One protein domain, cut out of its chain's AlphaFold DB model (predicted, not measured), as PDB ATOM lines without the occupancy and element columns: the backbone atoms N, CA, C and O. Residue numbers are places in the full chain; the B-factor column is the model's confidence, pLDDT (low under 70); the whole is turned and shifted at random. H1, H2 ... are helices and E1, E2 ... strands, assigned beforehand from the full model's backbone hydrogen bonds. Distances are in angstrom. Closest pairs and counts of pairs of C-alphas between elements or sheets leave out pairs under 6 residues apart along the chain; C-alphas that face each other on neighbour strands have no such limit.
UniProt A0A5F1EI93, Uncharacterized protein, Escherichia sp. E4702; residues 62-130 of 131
ATOM      1  N   ILE A  62     166.462  51.938 155.336       92.00
ATOM      2  CA  ILE A  62     167.357  51.356 154.338       92.00
ATOM      3  C   ILE A  62     167.020  49.874 154.242       92.00
ATOM      4  O   ILE A  62     167.066  49.159 155.242       92.00
ATOM      5  N   SER A  63     166.711  49.411 153.037       92.19
ATOM      6  CA  SER A  63     166.469  48.004 152.730       92.19
ATOM      7  C   SER A  63     167.569  47.487 151.807       92.19
ATOM      8  O   SER A  63     167.991  48.169 150.872       92.19
ATOM      9  N   ILE A  64     168.051  46.275 152.082       93.44
ATOM     10  CA  ILE A  64     169.005  45.560 151.232       93.44
ATOM     11  C   ILE A  64     168.251  44.390 150.616       93.44
ATOM     12  O   ILE A  64     167.920  43.417 151.294       93.44
ATOM     13  N   ARG A  65     167.971  44.489 149.316       90.19
ATOM     14  CA  ARG A  65     167.190  43.489 148.588       90.19
ATOM     15  C   ARG A  65     168.118  42.617 147.740       90.19
ATOM     16  O   ARG A  65     168.825  43.153 146.892       90.19
ATOM     17  N   PRO A  66     168.108  41.283 147.890       88.31
ATOM     18  CA  PRO A  66     168.869  40.400 147.011       88.31
ATOM     19  C   PRO A  66     168.424  40.542 145.551       88.31
ATOM     20  O   PRO A  66     167.220  40.567 145.275       88.31
ATOM     21  N   ALA A  67     169.383  40.596 144.626       85.06
ATOM     22  CA  ALA A  67     169.091  40.543 143.198       85.06
ATOM     23  C   ALA A  67     168.644  39.127 142.805       85.06
ATOM     24  O   ALA A  67     169.261  38.133 143.196       85.06
ATOM     25  N   ARG A  68     167.556  39.030 142.041       77.44
ATOM     26  CA  ARG A  68     166.964  37.778 141.560       77.44
ATOM     27  C   ARG A  68     167.147  37.660 140.050       77.44
ATOM     28  O   ARG A  68     167.299  38.657 139.351       77.44
ATOM     29  N   ALA A  69     167.069  36.435 139.531       66.44
ATOM     30  CA  ALA A  69     167.169  36.166 138.091       66.44
ATOM     31  C   ALA A  69     166.108  36.918 137.255       66.44
ATOM     32  O   ALA A  69     166.319  37.216 136.083       66.44
ATOM     33  N   GLU A  70     164.975  37.251 137.874       67.81
ATOM     34  CA  GLU A  70     163.854  37.970 137.263       67.81
ATOM     35  C   GLU A  70     164.115  39.475 137.073       67.81
ATOM     36  O   GLU A  70     163.429  40.101 136.268       67.81
ATOM     37  N   ASP A  71     165.118  40.057 137.748       69.19
ATOM     38  CA  ASP A  71     165.385  41.506 137.727       69.19
ATOM     39  C   ASP A  71     165.976  42.008 136.379       69.19
ATOM     40  O   ASP A  71     166.095  43.214 136.180       69.19
ATOM     41  N   ARG A  72     166.322  41.118 135.427       60.28
ATOM     42  CA  ARG A  72     166.771  41.421 134.038       60.28
ATOM     43  C   ARG A  72     167.858  42.508 133.895       60.28
ATOM     44  O   ARG A  72     167.911  43.198 132.875       60.28
ATOM     45  N   ILE A  73     168.758  42.650 134.865       60.47
ATOM     46  CA  ILE A  73     169.907  43.567 134.780       60.47
ATOM     47  C   ILE A  73     171.089  42.838 134.127       60.47
ATOM     48  O   ILE A  73     171.396  41.710 134.488       60.47
ATOM     49  N   GLU A  74     171.712  43.468 133.127       54.91
ATOM     50  CA  GLU A  74     172.773  42.946 132.244       54.91
ATOM     51  C   GLU A  74     173.591  41.731 132.742       54.91
ATOM     52  O   GLU A  74     174.267  41.798 133.764       54.91
ATOM     53  N   LYS A  75     173.593  40.664 131.919       50.03
ATOM     54  CA  LYS A  75     174.581  39.564 131.775       50.03
ATOM     55  C   LYS A  75     175.613  39.377 132.911       50.03
ATOM     56  O   LYS A  75     176.817  39.350 132.653       50.03
ATOM     57  N   ARG A  76     175.182  39.175 134.152       53.03
ATOM     58  CA  ARG A  76     176.036  38.623 135.213       53.03
ATOM     59  C   ARG A  76     175.398  37.363 135.754       53.03
ATOM     60  O   ARG A  76     174.177  37.269 135.812       53.03
ATOM     61  N   ASP A  77     176.234  36.392 136.105       54.12
ATOM     62  CA  ASP A  77     175.802  35.197 136.818       54.12
ATOM     63  C   ASP A  77     175.040  35.646 138.071       54.12
ATOM     64  O   ASP A  77     175.627  36.139 139.031       54.12
ATOM     65  N   TYR A  78     173.714  35.489 138.056       56.75
ATOM     66  CA  TYR A  78     172.788  35.815 139.154       56.75
ATOM     67  C   TYR A  78     173.007  34.928 140.395       56.75
ATOM     68  O   TYR A  78     172.216  34.914 141.342       56.75
ATOM     69  N   ASN A  79     174.087  34.154 140.388       52.16
ATOM     70  CA  ASN A  79     174.439  33.174 141.380       52.16
ATOM     71  C   ASN A  79     175.154  33.850 142.549       52.16
ATOM     72  O   ASN A  79     176.374  33.898 142.608       52.16
ATOM     73  N   LYS A  80     174.328  34.279 143.512       64.69
ATOM     74  CA  LYS A  80     174.646  34.479 144.936       64.69
ATOM     75  C   LYS A  80     175.633  35.618 145.240       64.69
ATOM     76  O   LYS A  80     176.819  35.531 144.960       64.69
ATOM     77  N   GLY A  81     175.146  36.647 145.937       76.44
ATOM     78  CA  GLY A  81     176.001  37.659 146.579       76.44
ATOM     79  C   GLY A  81     175.872  39.086 146.048       76.44
ATOM     80  O   GLY A  81     176.682  39.929 146.427       76.44
ATOM     81  N   TYR A  82     174.863  39.366 145.215       87.25
ATOM     82  CA  TYR A  82     174.564  40.718 144.742       87.25
ATOM     83  C   TYR A  82     173.228  41.246 145.269       87.25
ATOM     84  O   TYR A  82     172.248  40.507 145.393       87.25
ATOM     85  N   TYR A  83     173.197  42.546 145.549       90.25
ATOM     86  CA  TYR A  83     172.104  43.218 146.237       90.25
ATOM     87  C   TYR A  83     171.799  44.573 145.603       90.25
ATOM     88  O   TYR A  83     172.695  45.288 145.153       90.25
ATOM     89  N   PHE A  84     170.528  44.942 145.618       91.56
ATOM     90  CA  PHE A  84     170.088  46.320 145.494       91.56
ATOM     91  C   PHE A  84     170.112  46.975 146.869       91.56
ATOM     92  O   PHE A  84     169.772  46.342 147.874       91.56
ATOM     93  N   ILE A  85     170.465  48.254 146.897       93.88
ATOM     94  CA  ILE A  85     170.141  49.111 148.032       93.88
ATOM     95  C   ILE A  85     168.837  49.830 147.720       93.88
ATOM     96  O   ILE A  85     168.572  50.183 146.569       93.88
ATOM     97  N   GLU A  86     168.012  50.019 148.736       94.25
ATOM     98  CA  GLU A  86     166.746  50.722 148.639       94.25
ATOM     99  C   GLU A  86     166.626  51.686 149.820       94.25
ATOM    100  O   GLU A  86     166.988  51.339 150.946       94.25
ATOM    101  N   ILE A  87     166.109  52.888 149.572       93.44
ATOM    102  CA  ILE A  87     165.703  53.811 150.635       93.44
ATOM    103  C   ILE A  87     164.209  54.072 150.547       93.44
ATOM    104  O   ILE A  87     163.658  54.214 149.453       93.44
ATOM    105  N   MET A  88     163.567  54.173 151.701       89.31
ATOM    106  CA  MET A  88     162.161  54.535 151.808       89.31
ATOM    107  C   MET A  88     161.912  55.416 153.028       89.31
ATOM    108  O   MET A  88     162.720  55.465 153.961       89.31
ATOM    109  N   ASN A  89     160.807  56.149 153.000       84.69
ATOM    110  CA  ASN A  89     160.250  56.747 154.205       84.69
ATOM    111  C   ASN A  89     159.608  55.670 155.095       84.69
ATOM    112  O   ASN A  89     159.378  54.544 154.658       84.69
ATOM    113  N   GLN A  90     159.349  56.007 156.360       77.88
ATOM    114  CA  GLN A  90     158.868  55.043 157.359       77.88
ATOM    115  C   GLN A  90     157.504  54.425 157.027       77.88
ATOM    116  O   GLN A  90     157.224  53.319 157.480       77.88
ATOM    117  N   ASP A  91     156.665  55.127 156.263       76.06
ATOM    118  CA  ASP A  91     155.343  54.652 155.839       76.06
ATOM    119  C   ASP A  91     155.362  53.911 154.488       76.06
ATOM    120  O   ASP A  91     154.307  53.550 153.971       76.06
ATOM    121  N   GLU A  92     156.551  53.706 153.911       74.38
ATOM    122  CA  GLU A  92     156.794  53.045 152.622       74.38
ATOM    123  C   GLU A  92     156.124  53.707 151.401       74.38
ATOM    124  O   GLU A  92     156.158  53.152 150.299       74.38
ATOM    125  N   SER A  93     155.548  54.906 151.540       72.94
ATOM    126  CA  SER A  93     154.831  55.570 150.442       72.94
ATOM    127  C   SER A  93     155.749  56.014 149.299       72.94
ATOM    128  O   SER A  93     155.305  56.134 148.154       72.94
ATOM    129  N   ILE A  94     157.038  56.234 149.576       78.69
ATOM    130  CA  ILE A  94     158.051  56.558 148.571       78.69
ATOM    131  C   ILE A  94     159.261  55.653 148.763       78.69
ATOM    132  O   ILE A  94     159.935  55.697 149.790       78.69
ATOM    133  N   LYS A  95     159.601  54.907 147.710       89.06
ATOM    134  CA  LYS A  95     160.741  53.993 147.674       89.06
ATOM    135  C   LYS A  95     161.623  54.262 146.457       89.06
ATOM    136  O   LYS A  95     161.135  54.310 145.330       89.06
ATOM    137  N   PHE A  96     162.930  54.377 146.678       90.50
ATOM    138  CA  PHE A  96     163.939  54.382 145.619       90.50
ATOM    139  C   PHE A  96     164.737  53.084 145.677       90.50
ATOM    140  O   PHE A  96     165.160  52.673 146.754       90.50
ATOM    141  N   SER A  97     164.945  52.452 144.525       91.75
ATOM    142  CA  SER A  97     165.815  51.283 144.364       91.75
ATOM    143  C   SER A  97     166.988  51.662 143.483       91.75
ATOM    144  O   SER A  97     166.815  52.423 142.529       91.75
ATOM    145  N   SER A  98     168.173  51.138 143.792       91.69
ATOM    146  CA  SER A  98     169.346  51.412 142.973       91.69
ATOM    147  C   SER A  98     169.180  50.858 141.559       91.69
ATOM    148  O   SER A  98     168.564  49.814 141.349       91.69
ATOM    149  N   HIS A  99     169.752  51.549 140.579       85.75
ATOM    150  CA  HIS A  99     169.741  51.139 139.171       85.75
ATOM    151  C   HIS A  99     170.763  50.031 138.886       85.75
ATOM    152  O   HIS A  99     170.707  49.371 137.850       85.75
ATOM    153  N   LYS A 100     171.731  49.854 139.789       86.94
ATOM    154  CA  LYS A 100     172.790  48.844 139.721       86.94
ATOM    155  C   LYS A 100     172.713  47.915 140.928       86.94
ATOM    156  O   LYS A 100     172.145  48.270 141.962       86.94
ATOM    157  N   ILE A 101     173.332  46.749 140.778       88.50
ATOM    158  CA  ILE A 101     173.535  45.766 141.844       88.50
ATOM    159  C   ILE A 101     174.957  45.872 142.407       88.50
ATOM    160  O   ILE A 101     175.902  46.183 141.677       88.50
ATOM    161  N   TYR A 102     175.098  45.581 143.693       89.50
ATOM    162  CA  TYR A 102     176.320  45.734 144.482       89.50
ATOM    163  C   TYR A 102     176.688  44.419 145.164       89.50
ATOM    164  O   TYR A 102     175.795  43.637 145.493       89.50
ATOM    165  N   SER A 103     177.980  44.160 145.392       90.75
ATOM    166  CA  SER A 103     178.392  43.081 146.305       90.75
ATOM    167  C   SER A 103     177.948  43.384 147.741       90.75
ATOM    168  O   SER A 103     177.516  44.500 148.045       90.75
ATOM    169  N   TRP A 104     178.074  42.413 148.647       90.94
ATOM    170  CA  TRP A 104     177.754  42.621 150.060       90.94
ATOM    171  C   TRP A 104     178.551  43.780 150.684       90.94
ATOM    172  O   TRP A 104     177.992  44.662 151.327       90.94
ATOM    173  N   GLU A 105     179.856  43.841 150.441       93.50
ATOM    174  CA  GLU A 105     180.732  44.883 150.985       93.50
ATOM    175  C   GLU A 105     180.332  46.262 150.450       93.50
ATOM    176  O   GLU A 105     180.226  47.227 151.208       93.50
ATOM    177  N   GLN A 106     180.034  46.337 149.151       92.94
ATOM    178  CA  GLN A 106     179.604  47.565 148.491       92.94
ATOM    179  C   GLN A 106     178.236  48.041 148.991       92.94
ATOM    180  O   GLN A 106     178.040  49.242 149.182       92.94
ATOM    181  N   VAL A 107     177.280  47.131 149.213       93.12
ATOM    182  CA  VAL A 107     175.943  47.515 149.683       93.12
ATOM    183  C   VAL A 107     175.974  47.978 151.140       93.12
ATOM    184  O   VAL A 107     175.271  48.924 151.490       93.12
ATOM    185  N   ILE A 108     176.840  47.389 151.972       94.62
ATOM    186  CA  ILE A 108     177.081  47.842 153.348       94.62
ATOM    187  C   ILE A 108     177.745  49.223 153.369       94.62
ATOM    188  O   ILE A 108     177.321  50.092 154.136       94.62
ATOM    189  N   GLU A 109     178.729  49.467 152.499       94.44
ATOM    190  CA  GLU A 109     179.314  50.801 152.334       94.44
ATOM    191  C   GLU A 109     178.243  51.821 151.923       94.44
ATOM    192  O   GLU A 109     178.117  52.868 152.561       94.44
ATOM    193  N   CYS A 110     177.411  51.496 150.930       94.06
ATOM    194  CA  CYS A 110     176.325  52.372 150.492       94.06
ATOM    195  C   CYS A 110     175.325  52.645 151.624       94.06
ATOM    196  O   CYS A 110     174.935  53.792 151.834       94.06
ATOM    197  N   ALA A 111     174.938  51.619 152.388       92.06
ATOM    198  CA  ALA A 111     174.023  51.752 153.520       92.06
ATOM    199  C   ALA A 111     174.584  52.681 154.609       92.06
ATOM    200  O   ALA A 111     173.841  53.468 155.197       92.06
ATOM    201  N   SER A 112     175.901  52.658 154.837       91.88
ATOM    202  CA  SER A 112     176.547  53.530 155.824       91.88
ATOM    203  C   SER A 112     176.357  55.026 155.538       91.88
ATOM    204  O   SER A 112     176.305  55.822 156.477       91.88
ATOM    205  N   TRP A 113     176.176  55.418 154.270       91.62
ATOM    206  CA  TRP A 113     175.951  56.815 153.880       91.62
ATOM    207  C   TRP A 113     174.607  57.367 154.367       91.62
ATOM    208  O   TRP A 113     174.429  58.581 154.421       91.62
ATOM    209  N   PHE A 114     173.671  56.488 154.724       89.50
ATOM    210  CA  PHE A 114     172.315  56.839 155.139       89.50
ATOM    211  C   PHE A 114     172.082  56.644 156.647       89.50
ATOM    212  O   PHE A 114     170.957  56.741 157.133       89.50
ATOM    213  N   LYS A 115     173.134  56.371 157.426       85.06
ATOM    214  CA  LYS A 115     173.003  56.185 158.875       85.06
ATOM    215  C   LYS A 115     172.596  57.494 159.559       85.06
ATOM    216  O   LYS A 115     173.339  58.470 159.519       85.06
ATOM    217  N   GLY A 116     171.447  57.485 160.239       79.12
ATOM    218  CA  GLY A 116     170.972  58.620 161.041       79.12
ATOM    219  C   GLY A 116     170.579  59.848 160.218       79.12
ATOM    220  O   GLY A 116     170.576  60.958 160.746       79.12
ATOM    221  N   VAL A 117     170.287  59.672 158.925       83.81
ATOM    222  CA  VAL A 117     169.792  60.758 158.077       83.81
ATOM    223  C   VAL A 117     168.297  60.608 157.826       83.81
ATOM    224  O   VAL A 117     167.772  59.513 157.626       83.81
ATOM    225  N   SER A 118     167.618  61.748 157.767       86.44
ATOM    226  CA  SER A 118     166.229  61.827 157.313       86.44
ATOM    227  C   SER A 118     166.057  61.344 155.876       86.44
ATOM    228  O   SER A 118     166.983  61.467 155.066       86.44
ATOM    229  N   PHE A 119     164.845  60.933 155.509       85.62
ATOM    230  CA  PHE A 119     164.531  60.562 154.130       85.62
ATOM    231  C   PHE A 119     164.831  61.680 153.108       85.62
ATOM    232  O   PHE A 119     165.393  61.423 152.044       85.62
ATOM    233  N   LEU A 120     164.560  62.950 153.437       85.31
ATOM    234  CA  LEU A 120     164.872  64.086 152.552       85.31
ATOM    235  C   LEU A 120     166.379  64.270 152.329       85.31
ATOM    236  O   LEU A 120     166.821  64.582 151.221       85.31
ATOM    237  N   ALA A 121     167.184  64.087 153.376       86.19
ATOM    238  CA  ALA A 121     168.638  64.108 153.253       86.19
ATOM    239  C   ALA A 121     169.141  62.883 152.471       86.19
ATOM    240  O   ALA A 121     169.989  63.034 151.590       86.19
ATOM    241  N   ALA A 122     168.555  61.704 152.710       90.44
ATOM    242  CA  ALA A 122     168.844  60.485 151.965       90.44
ATOM    243  C   ALA A 122     168.594  60.666 150.462       90.44
ATOM    244  O   ALA A 122     169.465  60.343 149.664       90.44
ATOM    245  N   GLN A 123     167.487  61.296 150.054       90.88
ATOM    246  CA  GLN A 123     167.215  61.609 148.643       90.88
ATOM    247  C   GLN A 123     168.319  62.456 147.987       90.88
ATOM    248  O   GLN A 123     168.625  62.281 146.805       90.88
ATOM    249  N   ARG A 124     168.928  63.393 148.727       89.94
ATOM    250  CA  ARG A 124     170.033  64.220 148.210       89.94
ATOM    251  C   ARG A 124     171.301  63.394 148.027       89.94
ATOM    252  O   ARG A 124     171.924  63.483 146.970       89.94
ATOM    253  N   ILE A 125     171.650  62.578 149.023       90.62
ATOM    254  CA  ILE A 125     172.792  61.653 148.960       90.62
ATOM    255  C   ILE A 125     172.610  60.684 147.790       90.62
ATOM    256  O   ILE A 125     173.520  60.522 146.980       90.62
ATOM    257  N   TRP A 126     171.409  60.125 147.651       93.62
ATOM    258  CA  TRP A 126     171.029  59.214 146.580       93.62
ATOM    259  C   TRP A 126     171.301  59.806 145.193       93.62
ATOM    260  O   TRP A 126     172.011  59.215 144.380       93.62
ATOM    261  N   LYS A 127     170.812  61.030 144.944       90.81
ATOM    262  CA  LYS A 127     171.034  61.755 143.683       90.81
ATOM    263  C   LYS A 127     172.509  62.079 143.445       90.81
ATOM    264  O   LYS A 127     172.992  61.921 142.327       90.81
ATOM    265  N   ALA A 128     173.230  62.512 144.479       91.25
ATOM    266  CA  ALA A 128     174.644  62.873 144.370       91.25
ATOM    267  C   ALA A 128     175.535  61.661 144.051       91.25
ATOM    268  O   ALA A 128     176.457  61.763 143.244       91.25
ATOM    269  N   LYS A 129     175.238  60.507 144.660       87.75
ATOM    270  CA  LYS A 129     175.958  59.242 144.458       87.75
ATOM    271  C   LYS A 129     175.501  58.473 143.213       87.75
ATOM    272  O   LYS A 129     176.184  57.529 142.825       87.75
ATOM    273  N   LYS A 130     174.413  58.912 142.564       87.12
ATOM    274  CA  LYS A 130     173.826  58.303 141.356       87.12
ATOM    275  C   LYS A 130     173.514  56.813 141.551       87.12
ATOM    276  O   LYS A 130     173.887  55.990 140.713       87.12
TER     277      LYS A 130
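What this domain is: This is residues 62 to 130 of the 131 residues of an uncharacterized protein of Escherichia sp. E4702 (UniProt A0A5F1EI93). Picture a small three-stranded sheet, E1 - E2 - E3, with helices H1 and H2 over one face and no named helix over the other. A long loop, residues 67 to 81, lies at one end of the sheet. The printed part has 69 residues, with named elements in the order E1, E2, E3, H1, H2; the sheet is antiparallel and the class is mixed, helices and strands. The whole is compact, with a radius of gyration of the C-alphas of 12.4 A and spans of 35 by 24 by 18 A.

Where its parts are: Find C-alpha 62 at (167.357, 51.356, 154.338), where E1 begins, residues 62 to 66, 13.3 A long. Next comes E2, residues 82 to 88, 19.9 A, from C-alpha 82 at (174.564, 40.718, 144.742). E3 is residues 95 to 97, 6.6 A. H1 is residues 104 to 112, 12.4 A. H2, residues 119 to 129, runs 15.0 A to C-alpha 129 at (175.958, 59.242, 144.458).

How they stand to each other: The strands make a meander, each the antiparallel neighbour of the one before. Look at hairpin E1 and E2 for N 63 and O 86, 2.9 A apart, and at hairpin E2 and E3 for N 87 and O 96, 3.0 A. Residues 82 to 83 of E2 also pair, antiparallel, with residues 102 to 103. H1 and H2 are on the same face, two layers with the sheet. H1 is over E2 at a height over the sheet of 8.8 A; their closest C-alphas, Ile 85 and Val 107, are 6.2 A apart. H2, at a height of 10.4 A, is over E2 and only just over E3, where 3 of its C-alphas fall; C-alphas Met 88 and Phe 119, the closest of E2 and H2, are 6.9 A apart. On the local plane H1 stands at 8 degrees and H2 at 23 degrees to E2, both along the strands. H1 and H2 are apart. In both helices every O i to N i+4 pair is within hydrogen-bond range.

The domain as a whole: The C-alphas farthest apart, Lys 75 and Gly 116, are 35.1 A from each other. The printed part has no cut, and the link E1 to E2 is long. Residues 69 to 80 of this model have pLDDT under 70.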